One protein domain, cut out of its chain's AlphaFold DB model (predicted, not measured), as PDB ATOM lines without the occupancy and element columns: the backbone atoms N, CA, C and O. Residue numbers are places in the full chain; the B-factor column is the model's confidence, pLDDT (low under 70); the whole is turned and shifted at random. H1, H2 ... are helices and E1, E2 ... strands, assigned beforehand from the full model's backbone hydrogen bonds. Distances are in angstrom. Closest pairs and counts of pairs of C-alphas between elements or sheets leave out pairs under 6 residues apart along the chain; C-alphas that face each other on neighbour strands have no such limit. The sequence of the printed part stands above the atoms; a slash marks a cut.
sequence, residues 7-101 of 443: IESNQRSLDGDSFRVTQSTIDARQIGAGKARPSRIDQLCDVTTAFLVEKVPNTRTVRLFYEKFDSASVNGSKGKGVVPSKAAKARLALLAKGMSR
ATOM      1  N   ILE A   7      70.172 108.457 204.859       87.12
ATOM      2  CA  ILE A   7      70.732 107.915 206.099       87.12
ATOM      3  C   ILE A   7      69.738 108.207 207.218       87.12
ATOM      4  O   ILE A   7      69.203 109.314 207.295       87.12
ATOM      5  N   GLU A   8      69.488 107.217 208.070       89.81
ATOM      6  CA  GLU A   8      68.613 107.341 209.232       89.81
ATOM      7  C   GLU A   8      69.433 107.320 210.523       89.81
ATOM      8  O   GLU A   8      70.303 106.469 210.703       89.81
ATOM      9  N   SER A   9      69.136 108.249 211.425       90.94
ATOM     10  CA  SER A   9      69.641 108.267 212.793       90.94
ATOM     11  C   SER A   9      68.456 108.220 213.752       90.94
ATOM     12  O   SER A   9      67.477 108.942 213.565       90.94
ATOM     13  N   ASN A  10      68.542 107.366 214.769       90.56
ATOM     14  CA  ASN A  10      67.534 107.233 215.812       90.56
ATOM     15  C   ASN A  10      68.141 107.648 217.156       90.56
ATOM     16  O   ASN A  10      69.169 107.111 217.566       90.56
ATOM     17  N   GLN A  11      67.497 108.590 217.832       89.12
ATOM     18  CA  GLN A  11      67.874 109.082 219.150       89.12
ATOM     19  C   GLN A  11      66.692 108.877 220.092       89.12
ATOM     20  O   GLN A  11      65.588 109.335 219.808       89.12
ATOM     21  N   ARG A  12      66.904 108.203 221.221       86.88
ATOM     22  CA  ARG A  12      65.896 108.036 222.274       86.88
ATOM     23  C   ARG A  12      66.356 108.801 223.507       86.88
ATOM     24  O   ARG A  12      67.545 108.780 223.819       86.88
ATOM     25  N   SER A  13      65.442 109.477 224.192       86.44
ATOM     26  CA  SER A  13      65.757 110.090 225.479       86.44
ATOM     27  C   SER A  13      66.066 109.018 226.529       86.44
ATOM     28  O   SER A  13      65.571 107.891 226.447       86.44
ATOM     29  N   LEU A  14      66.873 109.368 227.533       80.31
ATOM     30  CA  LEU A  14      67.252 108.451 228.617       80.31
ATOM     31  C   LEU A  14      66.042 108.017 229.455       80.31
ATOM     32  O   LEU A  14      65.952 106.870 229.880       80.31
ATOM     33  N   ASP A  15      65.076 108.914 229.646       79.75
ATOM     34  CA  ASP A  15      63.805 108.595 230.293       79.75
ATOM     35  C   ASP A  15      62.860 107.784 229.381       79.75
ATOM     36  O   ASP A  15      61.883 107.211 229.854       79.75
ATOM     37  N   GLY A  16      63.146 107.665 228.084       76.69
ATOM     38  CA  GLY A  16      62.299 106.975 227.115       76.69
ATOM     39  C   GLY A  16      60.965 107.669 226.821       76.69
ATOM     40  O   GLY A  16      60.134 107.066 226.138       76.69
ATOM     41  N   ASP A  17      60.764 108.899 227.303       85.44
ATOM     42  CA  ASP A  17      59.555 109.695 227.076       85.44
ATOM     43  C   ASP A  17      59.579 110.428 225.723       85.44
ATOM     44  O   ASP A  17      58.541 110.919 225.269       85.44
ATOM     45  N   SER A  18      60.718 110.441 225.024       88.25
ATOM     46  CA  SER A  18      60.800 110.895 223.641       88.25
ATOM     47  C   SER A  18      61.730 110.056 222.770       88.25
ATOM     48  O   SER A  18      62.664 109.388 223.224       88.25
ATOM     49  N   PHE A  19      61.458 110.076 221.469       90.12
ATOM     50  CA  PHE A  19      62.407 109.604 220.473       90.12
ATOM     51  C   PHE A  19      62.335 110.462 219.215       90.12
ATOM     52  O   PHE A  19      61.278 110.984 218.844       90.12
ATOM     53  N   ARG A  20      63.478 110.588 218.549       91.44
ATOM     54  CA  ARG A  20      63.663 111.330 217.314       91.44
ATOM     55  C   ARG A  20      64.282 110.423 216.261       91.44
ATOM     56  O   ARG A  20      65.362 109.880 216.464       91.44
ATOM     57  N   VAL A  21      63.614 110.311 215.120       91.69
ATOM     58  CA  VAL A  21      64.163 109.679 213.919       91.69
ATOM     59  C   VAL A  21      64.455 110.768 212.902       91.69
ATOM     60  O   VAL A  21      63.538 111.429 212.420       91.69
ATOM     61  N   THR A  22      65.726 110.948 212.566       92.00
ATOM     62  CA  THR A  22      66.180 111.918 211.568       92.00
ATOM     63  C   THR A  22      66.597 111.178 210.307       92.00
ATOM     64  O   THR A  22      67.364 110.222 210.371       92.00
ATOM     65  N   GLN A  23      66.103 111.624 209.158       91.06
ATOM     66  CA  GLN A  23      66.434 111.090 207.843       91.06
ATOM     67  C   GLN A  23      67.057 112.198 207.000       91.06
ATOM     68  O   GLN A  23      66.392 113.191 206.707       91.06
ATOM     69  N   SER A  24      68.307 112.011 206.590       89.50
ATOM     70  CA  SER A  24      69.035 112.959 205.741       89.50
ATOM     71  C   SER A  24      69.240 112.350 204.365       89.50
ATOM     72  O   SER A  24      69.747 111.233 204.248       89.50
ATOM     73  N   THR A  25      68.833 113.055 203.309       88.62
ATOM     74  CA  THR A  25      69.004 112.563 201.938       88.62
ATOM     75  C   THR A  25      70.478 112.415 201.579       88.62
ATOM     76  O   THR A  25      71.277 113.296 201.885       88.62
ATOM     77  N   ILE A  26      70.814 111.340 200.873       83.50
ATOM     78  CA  ILE A  26      72.158 111.070 200.354       83.50
ATOM     79  C   ILE A  26      72.063 110.671 198.880       83.50
ATOM     80  O   ILE A  26      71.069 110.067 198.471       83.50
ATOM     81  N   ASP A  27      73.073 111.009 198.075       78.31
ATOM     82  CA  ASP A  27      73.102 110.627 196.661       78.31
ATOM     83  C   ASP A  27      73.099 109.094 196.524       78.31
ATOM     84  O   ASP A  27      73.837 108.382 197.208       78.31
ATOM     85  N   ALA A  28      72.278 108.572 195.612       75.25
ATOM     86  CA  ALA A  28      72.184 107.140 195.357       75.25
ATOM     87  C   ALA A  28      73.524 106.500 194.950       75.25
ATOM     88  O   ALA A  28      73.723 105.320 195.214       75.25
ATOM     89  N   ARG A  29      74.446 107.261 194.347       74.75
ATOM     90  CA  ARG A  29      75.803 106.809 193.988       74.75
ATOM     91  C   ARG A  29      76.705 106.598 195.201       74.75
ATOM     92  O   ARG A  29      77.671 105.852 195.105       74.75
ATOM     93  N   GLN A  30      76.414 107.266 196.314       75.12
ATOM     94  CA  GLN A  30      77.182 107.157 197.556       75.12
ATOM     95  C   GLN A  30      76.703 105.987 198.427       75.12
ATOM     96  O   GLN A  30      77.369 105.618 199.390       75.12
ATOM     97  N   ILE A  31      75.561 105.377 198.089       73.44
ATOM     98  CA  ILE A  31      75.042 104.203 198.784       73.44
ATOM     99  C   ILE A  31      75.588 102.926 198.132       73.44
ATOM    100  O   ILE A  31      75.185 102.557 197.031       73.44
ATOM    101  N   GLY A  32      76.443 102.200 198.856       68.00
ATOM    102  CA  GLY A  32      76.942 100.881 198.441       68.00
ATOM    103  C   GLY A  32      75.963  99.716 198.666       68.00
ATOM    104  O   GLY A  32      76.172  98.634 198.125       68.00
ATOM    105  N   ALA A  33      74.892  99.909 199.447       67.06
ATOM    106  CA  ALA A  33      73.932  98.858 199.797       67.06
ATOM    107  C   ALA A  33      72.510  99.409 200.013       67.06
ATOM    108  O   ALA A  33      72.318 100.410 200.696       67.06
ATOM    109  N   GLY A  34      71.479  98.744 199.481       67.88
ATOM    110  CA  GLY A  34      70.093  99.189 199.649       67.88
ATOM    111  C   GLY A  34      69.052  98.185 199.153       67.88
ATOM    112  O   GLY A  34      69.330  97.319 198.330       67.88
ATOM    113  N   LYS A  35      67.813  98.306 199.648       68.31
ATOM    114  CA  LYS A  35      66.698  97.388 199.321       68.31
ATOM    115  C   LYS A  35      65.997  97.706 197.990       68.31
ATOM    116  O   LYS A  35      65.099  96.975 197.576       68.31
ATOM    117  N   ALA A  36      66.349  98.813 197.334       70.62
ATOM    118  CA  ALA A  36      65.664  99.310 196.145       70.62
ATOM    119  C   ALA A  36      66.558  99.256 194.903       70.62
ATOM    120  O   ALA A  36      67.706  99.681 194.928       70.62
ATOM    121  N   ARG A  37      65.997  98.773 193.788       76.69
ATOM    122  CA  ARG A  37      66.670  98.799 192.480       76.69
ATOM    123  C   ARG A  37      66.810 100.251 191.988       76.69
ATOM    124  O   ARG A  37      65.841 100.997 192.151       76.69
ATOM    125  N   PRO A  38      67.901 100.626 191.290       73.56
ATOM    126  CA  PRO A  38      68.122 101.992 190.800       73.56
ATOM    127  C   PRO A  38      66.955 102.581 189.991       73.56
ATOM    128  O   PRO A  38      66.601 103.741 190.158       73.56
ATOM    129  N   SER A  39      66.265 101.763 189.189       74.94
ATOM    130  CA  SER A  39      65.094 102.178 188.393       74.94
ATOM    131  C   SER A  39      63.855 102.571 189.212       74.94
ATOM    132  O   SER A  39      62.874 103.072 188.661       74.94
ATOM    133  N   ARG A  40      63.869 102.322 190.525       78.06
ATOM    134  CA  ARG A  40      62.802 102.687 191.467       78.06
ATOM    135  C   ARG A  40      63.197 103.848 192.379       78.06
ATOM    136  O   ARG A  40      62.426 104.149 193.293       78.06
ATOM    137  N   ILE A  41      64.352 104.470 192.148       78.69
ATOM    138  CA  ILE A  41      64.860 105.592 192.937       78.69
ATOM    139  C   ILE A  41      64.560 106.894 192.194       78.69
ATOM    140  O   ILE A  41      64.986 107.093 191.062       78.69
ATOM    141  N   ASP A  42      63.817 107.771 192.856       81.69
ATOM    142  CA  ASP A  42      63.600 109.157 192.459       81.69
ATOM    143  C   ASP A  42      64.126 110.024 193.614       81.69
ATOM    144  O   ASP A  42      63.464 110.124 194.656       81.69
ATOM    145  N   GLN A  43      65.309 110.612 193.443       83.56
ATOM    146  CA  GLN A  43      66.090 111.190 194.534       83.56
ATOM    147  C   GLN A  43      65.503 112.517 195.035       83.56
ATOM    148  O   GLN A  43      65.201 113.421 194.252       83.56
ATOM    149  N   LEU A  44      65.363 112.630 196.358       82.75
ATOM    150  CA  LEU A  44      65.213 113.912 197.048       82.75
ATOM    151  C   LEU A  44      66.619 114.429 197.368       82.75
ATOM    152  O   LEU A  44      67.438 113.655 197.856       82.75
ATOM    153  N   CYS A  45      66.908 115.694 197.085       79.88
ATOM    154  CA  CYS A  45      68.222 116.287 197.348       79.88
ATOM    155  C   CYS A  45      68.105 117.357 198.427       79.88
ATOM    156  O   CYS A  45      67.095 118.060 198.461       79.88
ATOM    157  N   ASP A  46      69.143 117.475 199.256       80.25
ATOM    158  CA  ASP A  46      69.328 118.551 200.236       80.25
ATOM    159  C   ASP A  46      68.183 118.695 201.250       80.25
ATOM    160  O   ASP A  46      67.899 119.784 201.748       80.25
ATOM    161  N   VAL A  47      67.516 117.581 201.566       86.31
ATOM    162  CA  VAL A  47      66.426 117.551 202.541       86.31
ATOM    163  C   VAL A  47      66.813 116.674 203.719       86.31
ATOM    164  O   VAL A  47      67.129 115.493 203.568       86.31
ATOM    165  N   THR A  48      66.672 117.239 204.910       89.19
ATOM    166  CA  THR A  48      66.678 116.486 206.160       89.19
ATOM    167  C   THR A  48      65.291 116.567 206.776       89.19
ATOM    168  O   THR A  48      64.705 117.642 206.883       89.19
ATOM    169  N   THR A  49      64.729 115.434 207.176       91.19
ATOM    170  CA  THR A  49      63.444 115.378 207.880       91.19
ATOM    171  C   THR A  49      63.636 114.768 209.249       91.19
ATOM    172  O   THR A  49      64.381 113.800 209.370       91.19
ATOM    173  N   ALA A  50      62.934 115.272 210.254       91.50
ATOM    174  CA  ALA A  50      62.913 114.662 211.573       91.50
ATOM    175  C   ALA A  50      61.482 114.331 211.995       91.50
ATOM    176  O   ALA A  50      60.549 115.115 211.812       91.50
ATOM    177  N   PHE A  51      61.331 113.146 212.572       90.56
ATOM    178  CA  PHE A  51      60.145 112.695 213.273       90.56
ATOM    179  C   PHE A  51      60.458 112.732 214.755       90.56
ATOM    180  O   PHE A  51      61.335 111.998 215.200       90.56
ATOM    181  N   LEU A  52      59.756 113.561 215.513       91.12
ATOM    182  CA  LEU A  52      59.906 113.624 216.960       91.12
ATOM    183  C   LEU A  52      58.590 113.205 217.603       91.12
ATOM    184  O   LEU A  52      57.521 113.719 217.266       91.12
ATOM    185  N   VAL A  53      58.677 112.247 218.516       89.94
ATOM    186  CA  VAL A  53      57.559 111.809 219.345       89.94
ATOM    187  C   VAL A  53      57.910 112.121 220.784       89.94
ATOM    188  O   VAL A  53      58.948 111.678 221.262       89.94
ATOM    189  N   GLU A  54      57.040 112.858 221.463       90.56
ATOM    190  CA  GLU A  54      57.216 113.233 222.865       90.56
ATOM    191  C   GLU A  54      55.955 112.907 223.644       90.56
ATOM    192  O   GLU A  54      54.843 113.255 223.241       90.56
ATOM    193  N   LYS A  55      56.104 112.256 224.788       87.25
ATOM    194  CA  LYS A  55      55.012 112.071 225.732       87.25
ATOM    195  C   LYS A  55      54.597 113.418 226.311       87.25
ATOM    196  O   LYS A  55      55.422 114.244 226.692       87.25
ATOM    197  N   VAL A  56      53.292 113.634 226.407       88.81
ATOM    198  CA  VAL A  56      52.752 114.806 227.093       88.81
ATOM    199  C   VAL A  56      52.751 114.527 228.598       88.81
ATOM    200  O   VAL A  56      52.111 113.548 229.010       88.81
ATOM    201  N   PRO A  57      53.408 115.371 229.421       86.25
ATOM    202  CA  PRO A  57      53.501 115.171 230.864       86.25
ATOM    203  C   PRO A  57      52.141 114.901 231.512       86.25
ATOM    204  O   PRO A  57      51.146 115.527 231.150       86.25
ATOM    205  N   ASN A  58      52.100 113.965 232.463       80.31
ATOM    206  CA  ASN A  58      50.898 113.560 233.210       80.31
ATOM    207  C   ASN A  58      49.733 113.017 232.360       80.31
ATOM    208  O   ASN A  58      48.608 112.908 232.843       80.31
ATOM    209  N   THR A  59      49.977 112.636 231.103       80.56
ATOM    210  CA  THR A  59      48.959 112.014 230.249       80.56
ATOM    211  C   THR A  59      49.475 110.739 229.582       80.56
ATOM    212  O   THR A  59      50.672 110.461 229.556       80.56
ATOM    213  N   ARG A  60      48.560 109.972 228.978       71.81
ATOM    214  CA  ARG A  60      48.891 108.851 228.077       71.81
ATOM    215  C   ARG A  60      49.005 109.277 226.608       71.81
ATOM    216  O   ARG A  60      48.972 108.430 225.718       71.81
ATOM    217  N   THR A  61      49.054 110.579 226.344       81.69
ATOM    218  CA  THR A  61      49.076 111.127 224.984       81.69
ATOM    219  C   THR A  61      50.499 111.459 224.558       81.69
ATOM    220  O   THR A  61      51.368 111.715 225.390       81.69
ATOM    221  N   VAL A  62      50.733 111.446 223.248       85.94
ATOM    222  CA  VAL A  62      52.010 111.837 222.648       85.94
ATOM    223  C   VAL A  62      51.784 112.986 221.675       85.94
ATOM    224  O   VAL A  62      50.764 113.032 220.983       85.94
ATOM    225  N   ARG A  63      52.739 113.908 221.611       89.50
ATOM    226  CA  ARG A  63      52.870 114.895 220.542       89.50
ATOM    227  C   ARG A  63      53.749 114.313 219.452       89.50
ATOM    228  O   ARG A  63      54.745 113.650 219.726       89.50
ATOM    229  N   LEU A  64      53.341 114.555 218.215       89.69
ATOM    230  CA  LEU A  64      54.038 114.119 217.017       89.69
ATOM    231  C   LEU A  64      54.445 115.370 216.248       89.69
ATOM    232  O   LEU A  64      53.577 116.122 215.800       89.69
ATOM    233  N   PHE A  65      55.743 115.570 216.077       90.00
ATOM    234  CA  PHE A  65      56.296 116.644 215.269       90.00
ATOM    235  C   PHE A  65      56.924 116.059 214.008       90.00
ATOM    236  O   PHE A  65      57.584 115.017 214.036       90.00
ATOM    237  N   TYR A  66      56.689 116.741 212.891       90.44
ATOM    238  CA  TYR A  66      57.375 116.488 211.634       90.44
ATOM    239  C   TYR A  66      58.092 117.764 211.227       90.44
ATOM    240  O   TYR A  66      57.452 118.765 210.902       90.44
ATOM    241  N   GLU A  67      59.415 117.715 211.252       89.38
ATOM    242  CA  GLU A  67      60.274 118.837 210.908       89.38
ATOM    243  C   GLU A  67      60.944 118.568 209.566       89.38
ATOM    244  O   GLU A  67      61.331 117.440 209.247       89.38
ATOM    245  N   LYS A  68      61.083 119.622 208.767       87.75
ATOM    246  CA  LYS A  68      61.826 119.608 207.513       87.75
ATOM    247  C   LYS A  68      62.887 120.695 207.600       87.75
ATOM    248  O   LYS A  68      62.548 121.863 207.770       87.75
ATOM    249  N   PHE A  69      64.136 120.305 207.421       84.00
ATOM    250  CA  PHE A  69      65.282 121.188 207.294       84.00
ATOM    251  C   PHE A  69      65.728 121.164 205.834       84.00
ATOM    252  O   PHE A  69      66.023 120.102 205.280       84.00
ATOM    253  N   ASP A  70      65.730 122.334 205.207       76.50
ATOM    254  CA  ASP A  70      66.351 122.520 203.903       76.50
ATOM    255  C   ASP A  70      67.831 122.819 204.138       76.50
ATOM    256  O   ASP A  70      68.171 123.824 204.764       76.50
ATOM    257  N   SER A  71      68.715 121.946 203.657       65.12
ATOM    258  CA  SER A  71      70.131 122.293 203.587       65.12
ATOM    259  C   SER A  71      70.266 123.408 202.551       65.12
ATOM    260  O   SER A  71      69.778 123.270 201.428       65.12
ATOM    261  N   ALA A  72      70.864 124.540 202.928       56.12
ATOM    262  CA  ALA A  72      71.070 125.663 202.019       56.12
ATOM    263  C   ALA A  72      71.787 125.165 200.751       56.12
ATOM    264  O   ALA A  72      72.930 124.715 200.810       56.12
ATOM    265  N   SER A  73      71.088 125.177 199.615       52.44
ATOM    266  CA  SER A  73      71.615 124.633 198.365       52.44
ATOM    267  C   SER A  73      72.826 125.440 197.899       52.44
ATOM    268  O   SER A  73      72.714 126.625 197.583       52.44
ATOM    269  N   VAL A  74      73.962 124.756 197.759       49.34
ATOM    270  CA  VAL A  74      74.941 125.059 196.716       49.34
ATOM    271  C   VAL A  74      74.298 124.604 195.401       49.34
ATOM    272  O   VAL A  74      74.253 123.415 195.118       49.34
ATOM    273  N   ASN A  75      73.729 125.553 194.654       46.59
ATOM    274  CA  ASN A  75      73.233 125.445 193.275       46.59
ATOM    275  C   ASN A  75      72.491 124.145 192.892       46.59
ATOM    276  O   ASN A  75      73.090 123.141 192.513       46.59
ATOM    277  N   GLY A  76      71.154 124.221 192.871       51.06
ATOM    278  CA  GLY A  76      70.244 123.138 192.490       51.06
ATOM    279  C   GLY A  76      70.668 122.361 191.240       51.06
ATOM    280  O   GLY A  76      70.529 122.823 190.104       51.06
ATOM    281  N   SER A  77      71.128 121.131 191.455       51.59
ATOM    282  CA  SER A  77      71.496 120.190 190.407       51.59
ATOM    283  C   SER A  77      70.235 119.682 189.693       51.59
ATOM    284  O   SER A  77      69.556 118.746 190.114       51.59
ATOM    285  N   LYS A  78      69.887 120.312 188.564       53.00
ATOM    286  CA  LYS A  78      68.854 119.818 187.638       53.00
ATOM    287  C   LYS A  78      69.388 118.596 186.878       53.00
ATOM    288  O   LYS A  78      69.808 118.702 185.731       53.00
ATOM    289  N   GLY A  79      69.405 117.440 187.537       59.66
ATOM    290  CA  GLY A  79      69.824 116.157 186.967       59.66
ATOM    291  C   GLY A  79      68.652 115.221 186.647       59.66
ATOM    292  O   GLY A  79      67.605 115.248 187.297       59.66
ATOM    293  N   LYS A  80      68.833 114.337 185.657       58.75
ATOM    294  CA  LYS A  80      67.901 113.235 185.357       58.75
ATOM    295  C   LYS A  80      67.832 112.301 186.579       58.75
ATOM    296  O   LYS A  80      68.848 111.731 186.957       58.75
ATOM    297  N   GLY A  81      66.652 112.157 187.191       63.94
ATOM    298  CA  GLY A  81      66.443 111.339 188.401       63.94
ATOM    299  C   GLY A  81      66.238 112.128 189.705       63.94
ATOM    300  O   GLY A  81      65.904 111.518 190.720       63.94
ATOM    301  N   VAL A  82      66.364 113.462 189.676       74.44
ATOM    302  CA  VAL A  82      66.022 114.347 190.804       74.44
ATOM    303  C   VAL A  82      64.537 114.714 190.757       74.44
ATOM    304  O   VAL A  82      63.982 115.030 189.701       74.44
ATOM    305  N   VAL A  83      63.869 114.668 191.909       77.81
ATOM    306  CA  VAL A  83      62.438 114.973 192.021       77.81
ATOM    307  C   VAL A  83      62.194 116.485 191.910       77.81
ATOM    308  O   VAL A  83      62.794 117.253 192.660       77.81
ATOM    309  N   PRO A  84      61.256 116.949 191.060       82.19
ATOM    310  CA  PRO A  84      60.875 118.361 191.010       82.19
ATOM    311  C   PRO A  84      60.357 118.873 192.360       82.19
ATOM    312  O   PRO A  84      59.617 118.164 193.042       82.19
ATOM    313  N   SER A  85      60.626 120.137 192.700       79.94
ATOM    314  CA  SER A  85      60.247 120.748 193.992       79.94
ATOM    315  C   SER A  85      58.778 120.513 194.395       79.94
ATOM    316  O   SER A  85      58.489 120.111 195.523       79.94
ATOM    317  N   LYS A  86      57.829 120.640 193.454       82.50
ATOM    318  CA  LYS A  86      56.401 120.359 193.705       82.50
ATOM    319  C   LYS A  86      56.146 118.899 194.106       82.50
ATOM    320  O   LYS A  86      55.385 118.637 195.036       82.50
ATOM    321  N   ALA A  87      56.786 117.952 193.423       83.50
ATOM    322  CA  ALA A  87      56.673 116.528 193.725       83.50
ATOM    323  C   ALA A  87      57.411 116.163 195.025       83.50
ATOM    324  O   ALA A  87      56.913 115.337 195.789       83.50
ATOM    325  N   ALA A  88      58.537 116.818 195.322       83.12
ATOM    326  CA  ALA A  88      59.260 116.668 196.581       83.12
ATOM    327  C   ALA A  88      58.390 117.121 197.761       83.12
ATOM    328  O   ALA A  88      58.155 116.347 198.687       83.12
ATOM    329  N   LYS A  89      57.791 118.318 197.676       83.88
ATOM    330  CA  LYS A  89      56.856 118.834 198.687       83.88
ATOM    331  C   LYS A  89      55.659 117.903 198.898       83.88
ATOM    332  O   LYS A  89      55.282 117.643 200.037       83.88
ATOM    333  N   ALA A  90      55.092 117.354 197.820       86.88
ATOM    334  CA  ALA A  90      53.996 116.388 197.910       86.88
ATOM    335  C   ALA A  90      54.409 115.090 198.632       86.88
ATOM    336  O   ALA A  90      53.648 114.581 199.453       86.88
ATOM    337  N   ARG A  91      55.618 114.571 198.375       86.62
ATOM    338  CA  ARG A  91      56.151 113.379 199.058       86.62
ATOM    339  C   ARG A  91      56.397 113.622 200.543       86.62
ATOM    340  O   ARG A  91      55.976 112.807 201.355       86.62
ATOM    341  N   LEU A  92      57.011 114.748 200.897       87.19
ATOM    342  CA  LEU A  92      57.251 115.121 202.295       87.19
ATOM    343  C   LEU A  92      55.932 115.307 203.056       87.19
ATOM    344  O   LEU A  92      55.777 114.800 204.160       87.19
ATOM    345  N   ALA A  93      54.926 115.925 202.429       88.06
ATOM    346  CA  ALA A  93      53.591 116.026 203.015       88.06
ATOM    347  C   ALA A  93      52.928 114.651 203.226       88.06
ATOM    348  O   ALA A  93      52.195 114.467 204.196       88.06
ATOM    349  N   LEU A  94      53.170 113.671 202.346       88.31
ATOM    350  CA  LEU A  94      52.703 112.294 202.547       88.31
ATOM    351  C   LEU A  94      53.421 111.604 203.713       88.31
ATOM    352  O   LEU A  94      52.758 110.912 204.485       88.31
ATOM    353  N   LEU A  95      54.733 111.813 203.872       85.56
ATOM    354  CA  LEU A  95      55.490 111.316 205.030       85.56
ATOM    355  C   LEU A  95      54.954 111.919 206.335       85.56
ATOM    356  O   LEU A  95      54.629 111.175 207.258       85.56
ATOM    357  N   ALA A  96      54.749 113.238 206.367       87.94
ATOM    358  CA  ALA A  96      54.156 113.944 207.500       87.94
ATOM    359  C   ALA A  96      52.762 113.400 207.848       87.94
ATOM    360  O   ALA A  96      52.480 113.072 208.997       87.94
ATOM    361  N   LYS A  97      51.888 113.218 206.847       88.56
ATOM    362  CA  LYS A  97      50.562 112.604 207.044       88.56
ATOM    363  C   LYS A  97      50.664 111.180 207.588       88.56
ATOM    364  O   LYS A  97      49.816 110.777 208.382       88.56
ATOM    365  N   GLY A  98      51.695 110.433 207.197       86.38
ATOM    366  CA  GLY A  98      51.979 109.091 207.703       86.38
ATOM    367  C   GLY A  98      52.148 109.033 209.224       86.38
ATOM    368  O   GLY A  98      51.751 108.038 209.826       86.38
ATOM    369  N   MET A  99      52.626 110.112 209.852       83.75
ATOM    370  CA  MET A  99      52.825 110.179 211.307       83.75
ATOM    371  C   MET A  99      51.536 110.024 212.106       83.75
ATOM    372  O   MET A  99      51.548 109.427 213.179       83.75
ATOM    373  N   SER A 100      50.399 110.451 211.552       84.19
ATOM    374  CA  SER A 100      49.088 110.247 212.189       84.19
ATOM    375  C   SER A 100      48.749 108.768 212.434       84.19
ATOM    376  O   SER A 100      47.872 108.457 213.237       84.19
ATOM    377  N   ARG A 101      49.463 107.841 211.782       87.31
ATOM    378  CA  ARG A 101      49.263 106.393 211.893       87.31
ATOM    379  C   ARG A 101      50.136 105.725 212.953       87.31
ATOM    380  O   ARG A 101      49.976 104.527 213.184       87.31
TER     381      ARG A 101
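AT A GLANCE: This is residues 7 to 101 of the 443 residues of an uncharacterized protein of Globisporangium ultimum (strain ATCC 200006 / CBS 805.95 / DAOM BR144) (UniProt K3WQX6). A long, narrow sheet of four strands, folded back and forth from E1 to E4, has one helix, H1, packed along one face on the side of E4 and E3. The two long loops, residues 26 to 46 and 71 to 84, lie beyond the end of the sheet where E2 and E4 end, and residues 32 to 37 of the first stick out. The printed part has 95 residues, with the order E1, E2, E3, E4, H1 along it; the sheet's order is E1, E2, E3, E4, all antiparallel. The class is mixed, helices and strands; the whole is loose, with a radius of gyration of the C-alphas of 15.8 A, and elongated, with spans of 51 by 29 by 26 A.

HOW THE PARTS SIT: Start at edge strand E1, residues 7 to 12, and its hairpin partner E2, residues 18 to 25: they are antiparallel at 169 degrees, and N 9 and O 22 are 2.9 A apart, within hydrogen-bond range. Next comes E3, residues 47 to 55, antiparallel to E2 at 172 degrees and a hairpin with it; look for N 21 and O 51, 2.8 A apart and within range. The other edge strand, E4, residues 62 to 70, makes a hairpin with E3 at 164 degrees, with N 50 and O 67 at 2.9 A, within range. The four strands form a meander, each the antiparallel neighbour of the one before. H1, residues 85 to 101, is on one face of this sheet, giving two layers, a sheet and a helix. Its height over the sheet is 9.3 A; it lies over E4 and runs along the strands, at 13 degrees to E4 on the local plane. The closest C-alphas of E4 and H1 are those of Tyr 66 and Ala 96, 5.8 A apart. E1 and E4 are apart. In H1, 11 of 13 O i to N i+4 pairs are within hydrogen-bond range.

IN THESE COORDINATES: Find C-alpha 7 at (70.732, 107.915, 206.099), where E1 begins its 16.9 A. E2 measures 23.3 A from first to last C-alpha, E3 26.4 A and E4 25.9 A. H1 begins at C-alpha 85, (60.247, 120.748, 193.992), and ends 25.4 A away at C-alpha 101, (49.263, 106.393, 211.893).

THE WHOLE: The two C-alphas farthest apart are those of Asn 58 and Lys 80, at 50.8 A. The printed part has no cut. The links E2 to E3 and E4 to H1 are long, with 21 and 14 residues; E1 to E2 is tight and E3 to E4 short. The mean pLDDT of the printed part is 80.4; look for values under 70 at residues 32 to 35 and 71 to 81.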